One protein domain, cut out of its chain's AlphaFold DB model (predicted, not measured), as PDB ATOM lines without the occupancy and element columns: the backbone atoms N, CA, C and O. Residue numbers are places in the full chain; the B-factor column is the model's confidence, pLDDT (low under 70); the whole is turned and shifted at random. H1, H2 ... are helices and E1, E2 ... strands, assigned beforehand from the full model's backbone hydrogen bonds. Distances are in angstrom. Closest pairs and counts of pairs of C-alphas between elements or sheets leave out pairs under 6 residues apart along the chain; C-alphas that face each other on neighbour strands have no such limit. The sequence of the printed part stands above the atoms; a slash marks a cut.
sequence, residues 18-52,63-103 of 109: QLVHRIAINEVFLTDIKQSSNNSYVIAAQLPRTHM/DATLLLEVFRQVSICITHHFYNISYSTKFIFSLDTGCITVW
ATOM      1  N   GLN A  18      10.267  38.126  21.580       71.56
ATOM      2  CA  GLN A  18      10.859  37.876  20.260       71.56
ATOM      3  C   GLN A  18      12.261  37.253  20.355       71.56
ATOM      4  O   GLN A  18      12.625  36.456  19.498       71.56
ATOM      5  N   LEU A  19      13.013  37.548  21.421       69.38
ATOM      6  CA  LEU A  19      14.350  36.997  21.669       69.38
ATOM      7  C   LEU A  19      14.330  35.519  22.076       69.38
ATOM      8  O   LEU A  19      15.383  34.899  22.122       69.38
ATOM      9  N   VAL A  20      13.160  34.960  22.394       63.50
ATOM     10  CA  VAL A  20      13.002  33.570  22.863       63.50
ATOM     11  C   VAL A  20      11.975  32.773  22.058       63.50
ATOM     12  O   VAL A  20      11.612  31.653  22.432       63.50
ATOM     13  N   HIS A  21      11.502  33.355  20.951       68.19
ATOM     14  CA  HIS A  21      10.492  32.781  20.054       68.19
ATOM     15  C   HIS A  21       9.194  32.404  20.780       68.19
ATOM     16  O   HIS A  21       8.613  31.348  20.540       68.19
ATOM     17  N   ARG A  22       8.734  33.271  21.691       67.50
ATOM     18  CA  ARG A  22       7.457  33.104  22.394       67.50
ATOM     19  C   ARG A  22       6.437  34.144  21.953       67.50
ATOM     20  O   ARG A  22       6.771  35.299  21.680       67.50
ATOM     21  N   ILE A  23       5.175  33.724  21.882       61.12
ATOM     22  CA  ILE A  23       4.058  34.578  21.452       61.12
ATOM     23  C   ILE A  23       3.479  35.335  22.655       61.12
ATOM     24  O   ILE A  23       3.162  36.528  22.536       61.12
ATOM     25  N   ALA A  24       3.419  34.684  23.819       58.09
ATOM     26  CA  ALA A  24       2.893  35.244  25.057       58.09
ATOM     27  C   ALA A  24       4.002  35.478  26.103       58.09
ATOM     28  O   ALA A  24       4.982  34.743  26.179       58.09
ATOM     29  N   ILE A  25       3.868  36.553  26.890       58.53
ATOM     30  CA  ILE A  25       4.889  36.996  27.863       58.53
ATOM     31  C   ILE A  25       4.997  36.023  29.044       58.53
ATOM     32  O   ILE A  25       6.082  35.815  29.570       58.53
ATOM     33  N   ASN A  26       3.895  35.374  29.422       58.66
ATOM     34  CA  ASN A  26       3.867  34.337  30.459       58.66
ATOM     35  C   ASN A  26       4.655  33.067  30.085       58.66
ATOM     36  O   ASN A  26       4.923  32.246  30.955       58.66
ATOM     37  N   GLU A  27       5.026  32.903  28.815       66.50
ATOM     38  CA  GLU A  27       5.872  31.804  28.344       66.50
ATOM     39  C   GLU A  27       7.362  32.186  28.324       66.50
ATOM     40  O   GLU A  27       8.197  31.370  27.936       66.50
ATOM     41  N   VAL A  28       7.713  33.418  28.713       75.25
ATOM     42  CA  VAL A  28       9.094  33.906  28.810       75.25
ATOM     43  C   VAL A  28       9.555  33.792  30.254       75.25
ATOM     44  O   VAL A  28       9.045  34.482  31.133       75.25
ATOM     45  N   PHE A  29      10.540  32.933  30.501       81.69
ATOM     46  CA  PHE A  29      11.087  32.737  31.844       81.69
ATOM     47  C   PHE A  29      12.301  33.619  32.097       81.69
ATOM     48  O   PHE A  29      12.592  33.943  33.243       81.69
ATOM     49  N   LEU A  30      13.010  34.016  31.043       82.94
ATOM     50  CA  LEU A  30      14.198  34.848  31.157       82.94
ATOM     51  C   LEU A  30      13.850  36.292  31.512       82.94
ATOM     52  O   LEU A  30      12.977  36.921  30.909       82.94
ATOM     53  N   THR A  31      14.590  36.827  32.470       83.25
ATOM     54  CA  THR A  31      14.393  38.181  32.984       83.25
ATOM     55  C   THR A  31      15.610  39.063  32.788       83.25
ATOM     56  O   THR A  31      15.461  40.245  32.506       83.25
ATOM     57  N   ASP A  32      16.810  38.491  32.804       79.31
ATOM     58  CA  ASP A  32      18.016  39.218  32.423       79.31
ATOM     59  C   ASP A  32      19.054  38.272  31.815       79.31
ATOM     60  O   ASP A  32      19.080  37.070  32.105       79.31
ATOM     61  N   ILE A  33      19.919  38.823  30.972       84.75
ATOM     62  CA  ILE A  33      21.071  38.129  30.413       84.75
ATOM     63  C   ILE A  33      22.232  39.104  30.242       84.75
ATOM     64  O   ILE A  33      22.109  40.150  29.607       84.75
ATOM     65  N   LYS A  34      23.396  38.747  30.789       84.38
ATOM     66  CA  LYS A  34      24.621  39.548  30.671       84.38
ATOM     67  C   LYS A  34      25.804  38.676  30.301       84.38
ATOM     68  O   LYS A  34      25.959  37.563  30.800       84.38
ATOM     69  N   GLN A  35      26.671  39.201  29.445       85.94
ATOM     70  CA  GLN A  35      27.944  38.564  29.144       85.94
ATOM     71  C   GLN A  35      28.932  38.818  30.292       85.94
ATOM     72  O   GLN A  35      29.203  39.963  30.646       85.94
ATOM     73  N   SER A  36      29.459  37.744  30.883       84.38
ATOM     74  CA  SER A  36      30.469  37.801  31.950       84.38
ATOM     75  C   SER A  36      31.895  37.803  31.411       84.38
ATOM     76  O   SER A  36      32.787  38.398  32.011       84.38
ATOM     77  N   SER A  37      32.122  37.075  30.322       80.75
ATOM     78  CA  SER A  37      33.416  36.920  29.658       80.75
ATOM     79  C   SER A  37      33.205  36.419  28.232       80.75
ATOM     80  O   SER A  37      32.069  36.205  27.794       80.75
ATOM     81  N   ASN A  38      34.291  36.236  27.479       82.19
ATOM     82  CA  ASN A  38      34.201  35.710  26.122       82.19
ATOM     83  C   ASN A  38      33.505  34.337  26.143       82.19
ATOM     84  O   ASN A  38      33.940  33.441  26.864       82.19
ATOM     85  N   ASN A  39      32.393  34.207  25.415       79.88
ATOM     86  CA  ASN A  39      31.534  33.016  25.392       79.88
ATOM     87  C   ASN A  39      30.990  32.560  26.765       79.88
ATOM     88  O   ASN A  39      30.648  31.390  26.928       79.88
ATOM     89  N   SER A  40      30.888  33.441  27.766       80.81
ATOM     90  CA  SER A  40      30.256  33.105  29.052       80.81
ATOM     91  C   SER A  40      29.190  34.123  29.418       80.81
ATOM     92  O   SER A  40      29.440  35.330  29.421       80.81
ATOM     93  N   TYR A  41      28.013  33.621  29.777       83.88
ATOM     94  CA  TYR A  41      26.823  34.424  30.025       83.88
ATOM     95  C   TYR A  41      26.226  34.060  31.379       83.88
ATOM     96  O   TYR A  41      26.241  32.896  31.780       83.88
ATOM     97  N   VAL A  42      25.698  35.060  32.077       86.06
ATOM     98  CA  VAL A  42      24.914  34.874  33.297       86.06
ATOM     99  C   VAL A  42      23.485  35.261  32.982       86.06
ATOM    100  O   VAL A  42      23.233  36.301  32.370       86.06
ATOM    101  N   ILE A  43      22.567  34.393  33.383       86.31
ATOM    102  CA  ILE A  43      21.140  34.518  33.122       86.31
ATOM    103  C   ILE A  43      20.377  34.621  34.436       86.31
ATOM    104  O   ILE A  43      20.714  33.955  35.416       86.31
ATOM    105  N   ALA A  44      19.329  35.435  34.439       84.81
ATOM    106  CA  ALA A  44      18.281  35.389  35.444       84.81
ATOM    107  C   ALA A  44      17.017  34.829  34.794       84.81
ATOM    108  O   ALA A  44      16.663  35.198  33.670       84.81
ATOM    109  N   ALA A  45      16.351  33.923  35.505       84.50
ATOM    110  CA  ALA A  45      15.079  33.365  35.089       84.50
ATOM    111  C   ALA A  45      14.115  33.312  36.274       84.50
ATOM    112  O   ALA A  45      14.504  32.955  37.389       84.50
ATOM    113  N   GLN A  46      12.851  33.629  36.021       82.12
ATOM    114  CA  GLN A  46      11.761  33.446  36.963       82.12
ATOM    115  C   GLN A  46      10.877  32.297  36.484       82.12
ATOM    116  O   GLN A  46      10.165  32.407  35.487       82.12
ATOM    117  N   LEU A  47      10.925  31.183  37.215       77.06
ATOM    118  CA  LEU A  47      10.130  30.004  36.899       77.06
ATOM    119  C   LEU A  47       8.712  30.139  37.479       77.06
ATOM    120  O   LEU A  47       8.562  30.530  38.646       77.06
ATOM    121  N   PRO A  48       7.662  29.792  36.714       70.62
ATOM    122  CA  PRO A  48       6.304  29.738  37.241       70.62
ATOM    123  C   PRO A  48       6.213  28.673  38.345       70.62
ATOM    124  O   PRO A  48       6.697  27.557  38.184       70.62
ATOM    125  N   ARG A  49       5.596  29.021  39.482       63.44
ATOM    126  CA  ARG A  49       5.441  28.110  40.637       63.44
ATOM    127  C   ARG A  49       4.331  27.077  40.454       63.44
ATOM    128  O   ARG A  49       4.352  26.038  41.095       63.44
ATOM    129  N   THR A  50       3.357  27.377  39.602       57.41
ATOM    130  CA  THR A  50       2.169  26.552  39.379       57.41
ATOM    131  C   THR A  50       1.658  26.829  37.973       57.41
ATOM    132  O   THR A  50       0.911  27.785  37.771       57.41
ATOM    133  N   HIS A  51       2.087  26.056  36.977       56.19
ATOM    134  CA  HIS A  51       1.445  26.103  35.665       56.19
ATOM    135  C   HIS A  51       0.637  24.826  35.453       56.19
ATOM    136  O   HIS A  51       1.124  23.727  35.704       56.19
ATOM    137  N   MET A  52      -0.580  24.996  34.938       49.97
ATOM    138  CA  MET A  52      -1.607  23.980  34.656       49.97
ATOM    139  C   MET A  52      -1.149  22.819  33.744       49.97
ATOM    140  O   MET A  52      -1.903  21.884  33.526       49.97
ATOM    141  N   ASP A  63       9.975  20.914  37.930       72.38
ATOM    142  CA  ASP A  63      10.107  19.898  36.879       72.38
ATOM    143  C   ASP A  63      11.365  20.167  36.025       72.38
ATOM    144  O   ASP A  63      11.630  21.305  35.618       72.38
ATOM    145  N   ALA A  64      12.132  19.118  35.716       76.50
ATOM    146  CA  ALA A  64      13.285  19.182  34.817       76.50
ATOM    147  C   ALA A  64      12.925  19.769  33.437       76.50
ATOM    148  O   ALA A  64      13.757  20.412  32.795       76.50
ATOM    149  N   THR A  65      11.673  19.623  33.007       77.38
ATOM    150  CA  THR A  65      11.153  20.202  31.763       77.38
ATOM    151  C   THR A  65      11.178  21.733  31.776       77.38
ATOM    152  O   THR A  65      11.502  22.355  30.763       77.38
ATOM    153  N   LEU A  66      10.915  22.362  32.928       77.62
ATOM    154  CA  LEU A  66      11.015  23.817  33.068       77.62
ATOM    155  C   LEU A  66      12.461  24.285  32.921       77.62
ATOM    156  O   LEU A  66      12.726  25.298  32.274       77.62
ATOM    157  N   LEU A  67      13.403  23.525  33.482       79.88
ATOM    158  CA  LEU A  67      14.824  23.815  33.342       79.88
ATOM    159  C   LEU A  67      15.277  23.681  31.879       79.88
ATOM    160  O   LEU A  67      15.980  24.557  31.374       79.88
ATOM    161  N   LEU A  68      14.834  22.633  31.175       82.75
ATOM    162  CA  LEU A  68      15.101  22.456  29.743       82.75
ATOM    163  C   LEU A  68      14.548  23.615  28.907       82.75
ATOM    164  O   LEU A  68      15.226  24.101  28.002       82.75
ATOM    165  N   GLU A  69      13.353  24.106  29.228       82.56
ATOM    166  CA  GLU A  69      12.780  25.263  28.546       82.56
ATOM    167  C   GLU A  69      13.587  26.542  28.806       82.56
ATOM    168  O   GLU A  69      13.826  27.305  27.869       82.56
ATOM    169  N   VAL A  70      14.078  26.759  30.032       85.44
ATOM    170  CA  VAL A  70      15.004  27.869  30.315       85.44
ATOM    171  C   VAL A  70      16.242  27.754  29.423       85.44
ATOM    172  O   VAL A  70      16.576  28.713  28.730       85.44
ATOM    173  N   PHE A  71      16.877  26.581  29.347       84.88
ATOM    174  CA  PHE A  71      18.035  26.370  28.466       84.88
ATOM    175  C   PHE A  71      17.723  26.635  26.990       84.88
ATOM    176  O   PHE A  71      18.523  27.265  26.285       84.88
ATOM    177  N   ARG A  72      16.545  26.210  26.526       85.31
ATOM    178  CA  ARG A  72      16.075  26.472  25.164       85.31
ATOM    179  C   ARG A  72      15.985  27.976  24.890       85.31
ATOM    180  O   ARG A  72      16.509  28.447  23.880       85.31
ATOM    181  N   GLN A  73      15.382  28.737  25.804       87.00
ATOM    182  CA  GLN A  73      15.241  30.192  25.689       87.00
ATOM    183  C   GLN A  73      16.595  30.911  25.723       87.00
ATOM    184  O   GLN A  73      16.818  31.817  24.920       87.00
ATOM    185  N   VAL A  74      17.514  30.485  26.598       87.94
ATOM    186  CA  VAL A  74      18.865  31.067  26.702       87.94
ATOM    187  C   VAL A  74      19.619  30.915  25.394       87.94
ATOM    188  O   VAL A  74      20.209  31.876  24.909       87.94
ATOM    189  N   SER A  75      19.560  29.725  24.804       86.19
ATOM    190  CA  SER A  75      20.272  29.417  23.565       86.19
ATOM    191  C   SER A  75      19.815  30.314  22.411       86.19
ATOM    192  O   SER A  75      20.638  30.898  21.714       86.19
ATOM    193  N   ILE A  76      18.499  30.494  22.255       85.38
ATOM    194  CA  ILE A  76      17.922  31.375  21.227       85.38
ATOM    195  C   ILE A  76      18.291  32.839  21.502       85.38
ATOM    196  O   ILE A  76      18.715  33.559  20.594       85.38
ATOM    197  N   CYS A  77      18.185  33.268  22.763       84.56
ATOM    198  CA  CYS A  77      18.489  34.635  23.163       84.56
ATOM    199  C   CYS A  77      19.954  34.989  22.895       84.56
ATOM    200  O   CYS A  77      20.224  36.035  22.307       84.56
ATOM    201  N   ILE A  78      20.892  34.104  23.248       85.62
ATOM    202  CA  ILE A  78      22.318  34.319  23.001       85.62
ATOM    203  C   ILE A  78      22.598  34.451  21.502       85.62
ATOM    204  O   ILE A  78      23.293  35.377  21.081       85.62
ATOM    205  N   THR A  79      22.023  33.559  20.698       85.94
ATOM    206  CA  THR A  79      22.200  33.540  19.245       85.94
ATOM    207  C   THR A  79      21.753  34.844  18.582       85.94
ATOM    208  O   THR A  79      22.488  35.413  17.774       85.94
ATOM    209  N   HIS A  80      20.586  35.374  18.945       83.25
ATOM    210  CA  HIS A  80      20.123  36.639  18.370       83.25
ATOM    211  C   HIS A  80      20.829  37.856  18.969       83.25
ATOM    212  O   HIS A  80      21.181  38.777  18.238       83.25
ATOM    213  N   HIS A  81      21.030  37.878  20.289       83.00
ATOM    214  CA  HIS A  81      21.482  39.076  20.993       83.00
ATOM    215  C   HIS A  81      22.999  39.285  20.932       83.00
ATOM    216  O   HIS A  81      23.443  40.414  20.755       83.00
ATOM    217  N   PHE A  82      23.793  38.218  21.062       83.75
ATOM    218  CA  PHE A  82      25.257  38.316  21.089       83.75
ATOM    219  C   PHE A  82      25.916  37.910  19.768       83.75
ATOM    220  O   PHE A  82      26.997  38.406  19.463       83.75
ATOM    221  N   TYR A  83      25.270  37.057  18.965       82.81
ATOM    222  CA  TYR A  83      25.798  36.625  17.661       82.81
ATOM    223  C   TYR A  83      25.105  37.280  16.454       82.81
ATOM    224  O   TYR A  83      25.475  36.981  15.321       82.81
ATOM    225  N   ASN A  84      24.147  38.194  16.670       80.88
ATOM    226  CA  ASN A  84      23.432  38.939  15.618       80.88
ATOM    227  C   ASN A  84      22.809  38.056  14.518       80.88
ATOM    228  O   ASN A  84      22.646  38.485  13.375       80.88
ATOM    229  N   ILE A  85      22.452  36.815  14.849       82.44
ATOM    230  CA  ILE A  85      21.787  35.908  13.912       82.44
ATOM    231  C   ILE A  85      20.322  36.343  13.751       82.44
ATOM    232  O   ILE A  85      19.687  36.789  14.707       82.44
ATOM    233  N   SER A  86      19.771  36.220  12.541       81.31
ATOM    234  CA  SER A  86      18.401  36.647  12.220       81.31
ATOM    235  C   SER A  86      17.342  35.932  13.063       81.31
ATOM    236  O   SER A  86      17.405  34.722  13.249       81.31
ATOM    237  N   TYR A  87      16.292  36.647  13.475       77.38
ATOM    238  CA  TYR A  87      15.136  36.074  14.182       77.38
ATOM    239  C   TYR A  87      14.379  34.988  13.400       77.38
ATOM    240  O   TYR A  87      13.612  34.241  14.000       77.38
ATOM    241  N   SER A  88      14.581  34.880  12.083       78.38
ATOM    242  CA  SER A  88      13.973  33.841  11.237       78.38
ATOM    243  C   SER A  88      14.684  32.481  11.301       78.38
ATOM    244  O   SER A  88      14.215  31.512  10.700       78.38
ATOM    245  N   THR A  89      15.815  32.392  12.003       79.12
ATOM    246  CA  THR A  89      16.625  31.174  12.079       79.12
ATOM    247  C   THR A  89      15.938  30.066  12.881       79.12
ATOM    248  O   THR A  89      15.284  30.316  13.893       79.12
ATOM    249  N   LYS A  90      16.102  28.814  12.428       78.88
ATOM    250  CA  LYS A  90      15.523  27.626  13.067       78.88
ATOM    251  C   LYS A  90      16.538  26.955  13.992       78.88
ATOM    252  O   LYS A  90      17.727  26.880  13.688       78.88
ATOM    253  N   PHE A  91      16.044  26.423  15.105       77.62
ATOM    254  CA  PHE A  91      16.856  25.776  16.133       77.62
ATOM    255  C   PHE A  91      16.400  24.337  16.350       77.62
ATOM    256  O   PHE A  91      15.200  24.076  16.450       77.62
ATOM    257  N   ILE A  92      17.360  23.420  16.453       80.75
ATOM    258  CA  ILE A  92      17.134  22.020  16.816       80.75
ATOM    259  C   ILE A  92      17.864  21.769  18.135       80.75
ATOM    260  O   ILE A  92      19.055  22.048  18.253       80.75
ATOM    261  N   PHE A  93      17.144  21.258  19.129       78.25
ATOM    262  CA  PHE A  93      17.692  20.932  20.442       78.25
ATOM    263  C   PHE A  93      17.737  19.417  20.601       78.25
ATOM    264  O   PHE A  93      16.711  18.752  20.461       78.25
ATOM    265  N   SER A  94      18.917  18.884  20.899       76.12
ATOM    266  CA  SER A  94      19.121  17.478  21.242       76.12
ATOM    267  C   SER A  94      19.802  17.392  22.604       76.12
ATOM    268  O   SER A  94      20.675  18.202  22.906       76.12
ATOM    269  N   LEU A  95      19.420  16.417  23.435       70.31
ATOM    270  CA  LEU A  95      20.051  16.228  24.747       70.31
ATOM    271  C   LEU A  95      21.519  15.787  24.645       70.31
ATOM    272  O   LEU A  95      22.285  16.057  25.562       70.31
ATOM    273  N   ASP A  96      21.904  15.135  23.548       72.31
ATOM    274  CA  ASP A  96      23.265  14.621  23.343       72.31
ATOM    275  C   ASP A  96      24.243  15.714  22.874       72.31
ATOM    276  O   ASP A  96      25.389  15.780  23.306       72.31
ATOM    277  N   THR A  97      23.775  16.626  22.018       64.88
ATOM    278  CA  THR A  97      24.628  17.620  21.342       64.88
ATOM    279  C   THR A  97      24.327  19.074  21.713       64.88
ATOM    280  O   THR A  97      25.076  19.972  21.330       64.88
ATOM    281  N   GLY A  98      23.262  19.336  22.472       69.81
ATOM    282  CA  GLY A  98      22.826  20.685  22.829       69.81
ATOM    283  C   GLY A  98      22.039  21.384  21.713       69.81
ATOM    284  O   GLY A  98      21.290  20.753  20.962       69.81
ATOM    285  N   CYS A  99      22.150  22.715  21.636       65.81
ATOM    286  CA  CYS A  99      21.469  23.508  20.614       65.81
ATOM    287  C   CYS A  99      22.288  23.568  19.318       65.81
ATOM    288  O   CYS A  99      23.406  24.082  19.286       65.81
ATOM    289  N   ILE A 100      21.700  23.100  18.224       66.94
ATOM    290  CA  ILE A 100      22.242  23.275  16.880       66.94
ATOM    291  C   ILE A 100      21.379  24.318  16.183       66.94
ATOM    292  O   ILE A 100      20.161  24.173  16.053       66.94
ATOM    293  N   THR A 101      22.020  25.397  15.749       62.91
ATOM    294  CA  THR A 101      21.347  26.434  14.973       62.91
ATOM    295  C   THR A 101      21.497  26.081  13.499       62.91
ATOM    296  O   THR A 101      22.613  25.906  13.019       62.91
ATOM    297  N   VAL A 102      20.377  25.953  12.788       66.19
ATOM    298  CA  VAL A 102      20.360  25.695  11.346       66.19
ATOM    299  C   VAL A 102      19.944  26.989  10.664       66.19
ATOM    300  O   VAL A 102      18.783  27.400  10.736       66.19
ATOM    301  N   TRP A 103      20.900  27.651  10.022       63.25
ATOM    302  CA  TRP A 103      20.646  28.831   9.204       63.25
ATOM    303  C   TRP A 103      20.912  28.505   7.737       63.25
ATOM    304  O   TRP A 103      21.903  27.859   7.398       63.25
TER     305      TRP A 103
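Overview. This is residues 18 to 52 and 63 to 103 of the 109 residues of the protein "AfsA domain-containing protein" of Gilliamella sp. Pas-s95 (UniProt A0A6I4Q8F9). A long antiparallel hairpin, E1 and E2, and a shorter one, E3 and E4, lie on two sides of a single helix, H1, which runs through the core between them. The hairpins are apart from each other, two separate two-stranded sheets, and residues 18 to 29 form a long stretch with no named element. The printed part has 76 residues, with one named helix and four named strands in the order E1, E2, H1, E3, E4; the class is mixed, helices and strands. The whole is compact, with a radius of gyration of the C-alphas of 12.6 A and spans of 34 by 26 by 25 A.

Along the chain. E1, residues 30 to 37, is 19.4 A long and begins at C-alpha 30 (14.198, 34.848, 31.157). E2, residues 40 to 45, is 16.3 A long. H1, residues 64 to 81, is 25.6 A long and begins at C-alpha 64 (13.285, 19.182, 34.817). E3, residues 90 to 94, measures 13.5 A. E4, residues 98 to 102, measures 12.8 A and ends at C-alpha 102 (20.360, 25.695, 11.346).

Arrangement. E1 and E2 form an antiparallel hairpin at 162 degrees, with N 34 and O 42 within hydrogen-bond range at 2.9 A. The closest C-alphas of E1 and H1 are those of Leu 30 and Val 70, 7.1 A apart. In H1 every O i to N i+4 pair is within hydrogen-bond range. The closest C-alphas of H1 and E4 are those of Ser 75 and Cys 99, 6.7 A apart. E3 and E4 form the other antiparallel hairpin, at 154 degrees, with N 100 and O 92 at 2.8 A.

Size, cuts and confidence. The C-alphas farthest apart, those of Asn 38 and Met 52, are 38.6 A apart. Residues 53 to 62 are not printed, and C-alphas 52 and 63 are 12.6 A apart across the cut. Of the links that are printed whole, none is long. The mean pLDDT of the printed part is 76.4; residues 19 to 27, 49 to 52 and 97 to 103 are under 70.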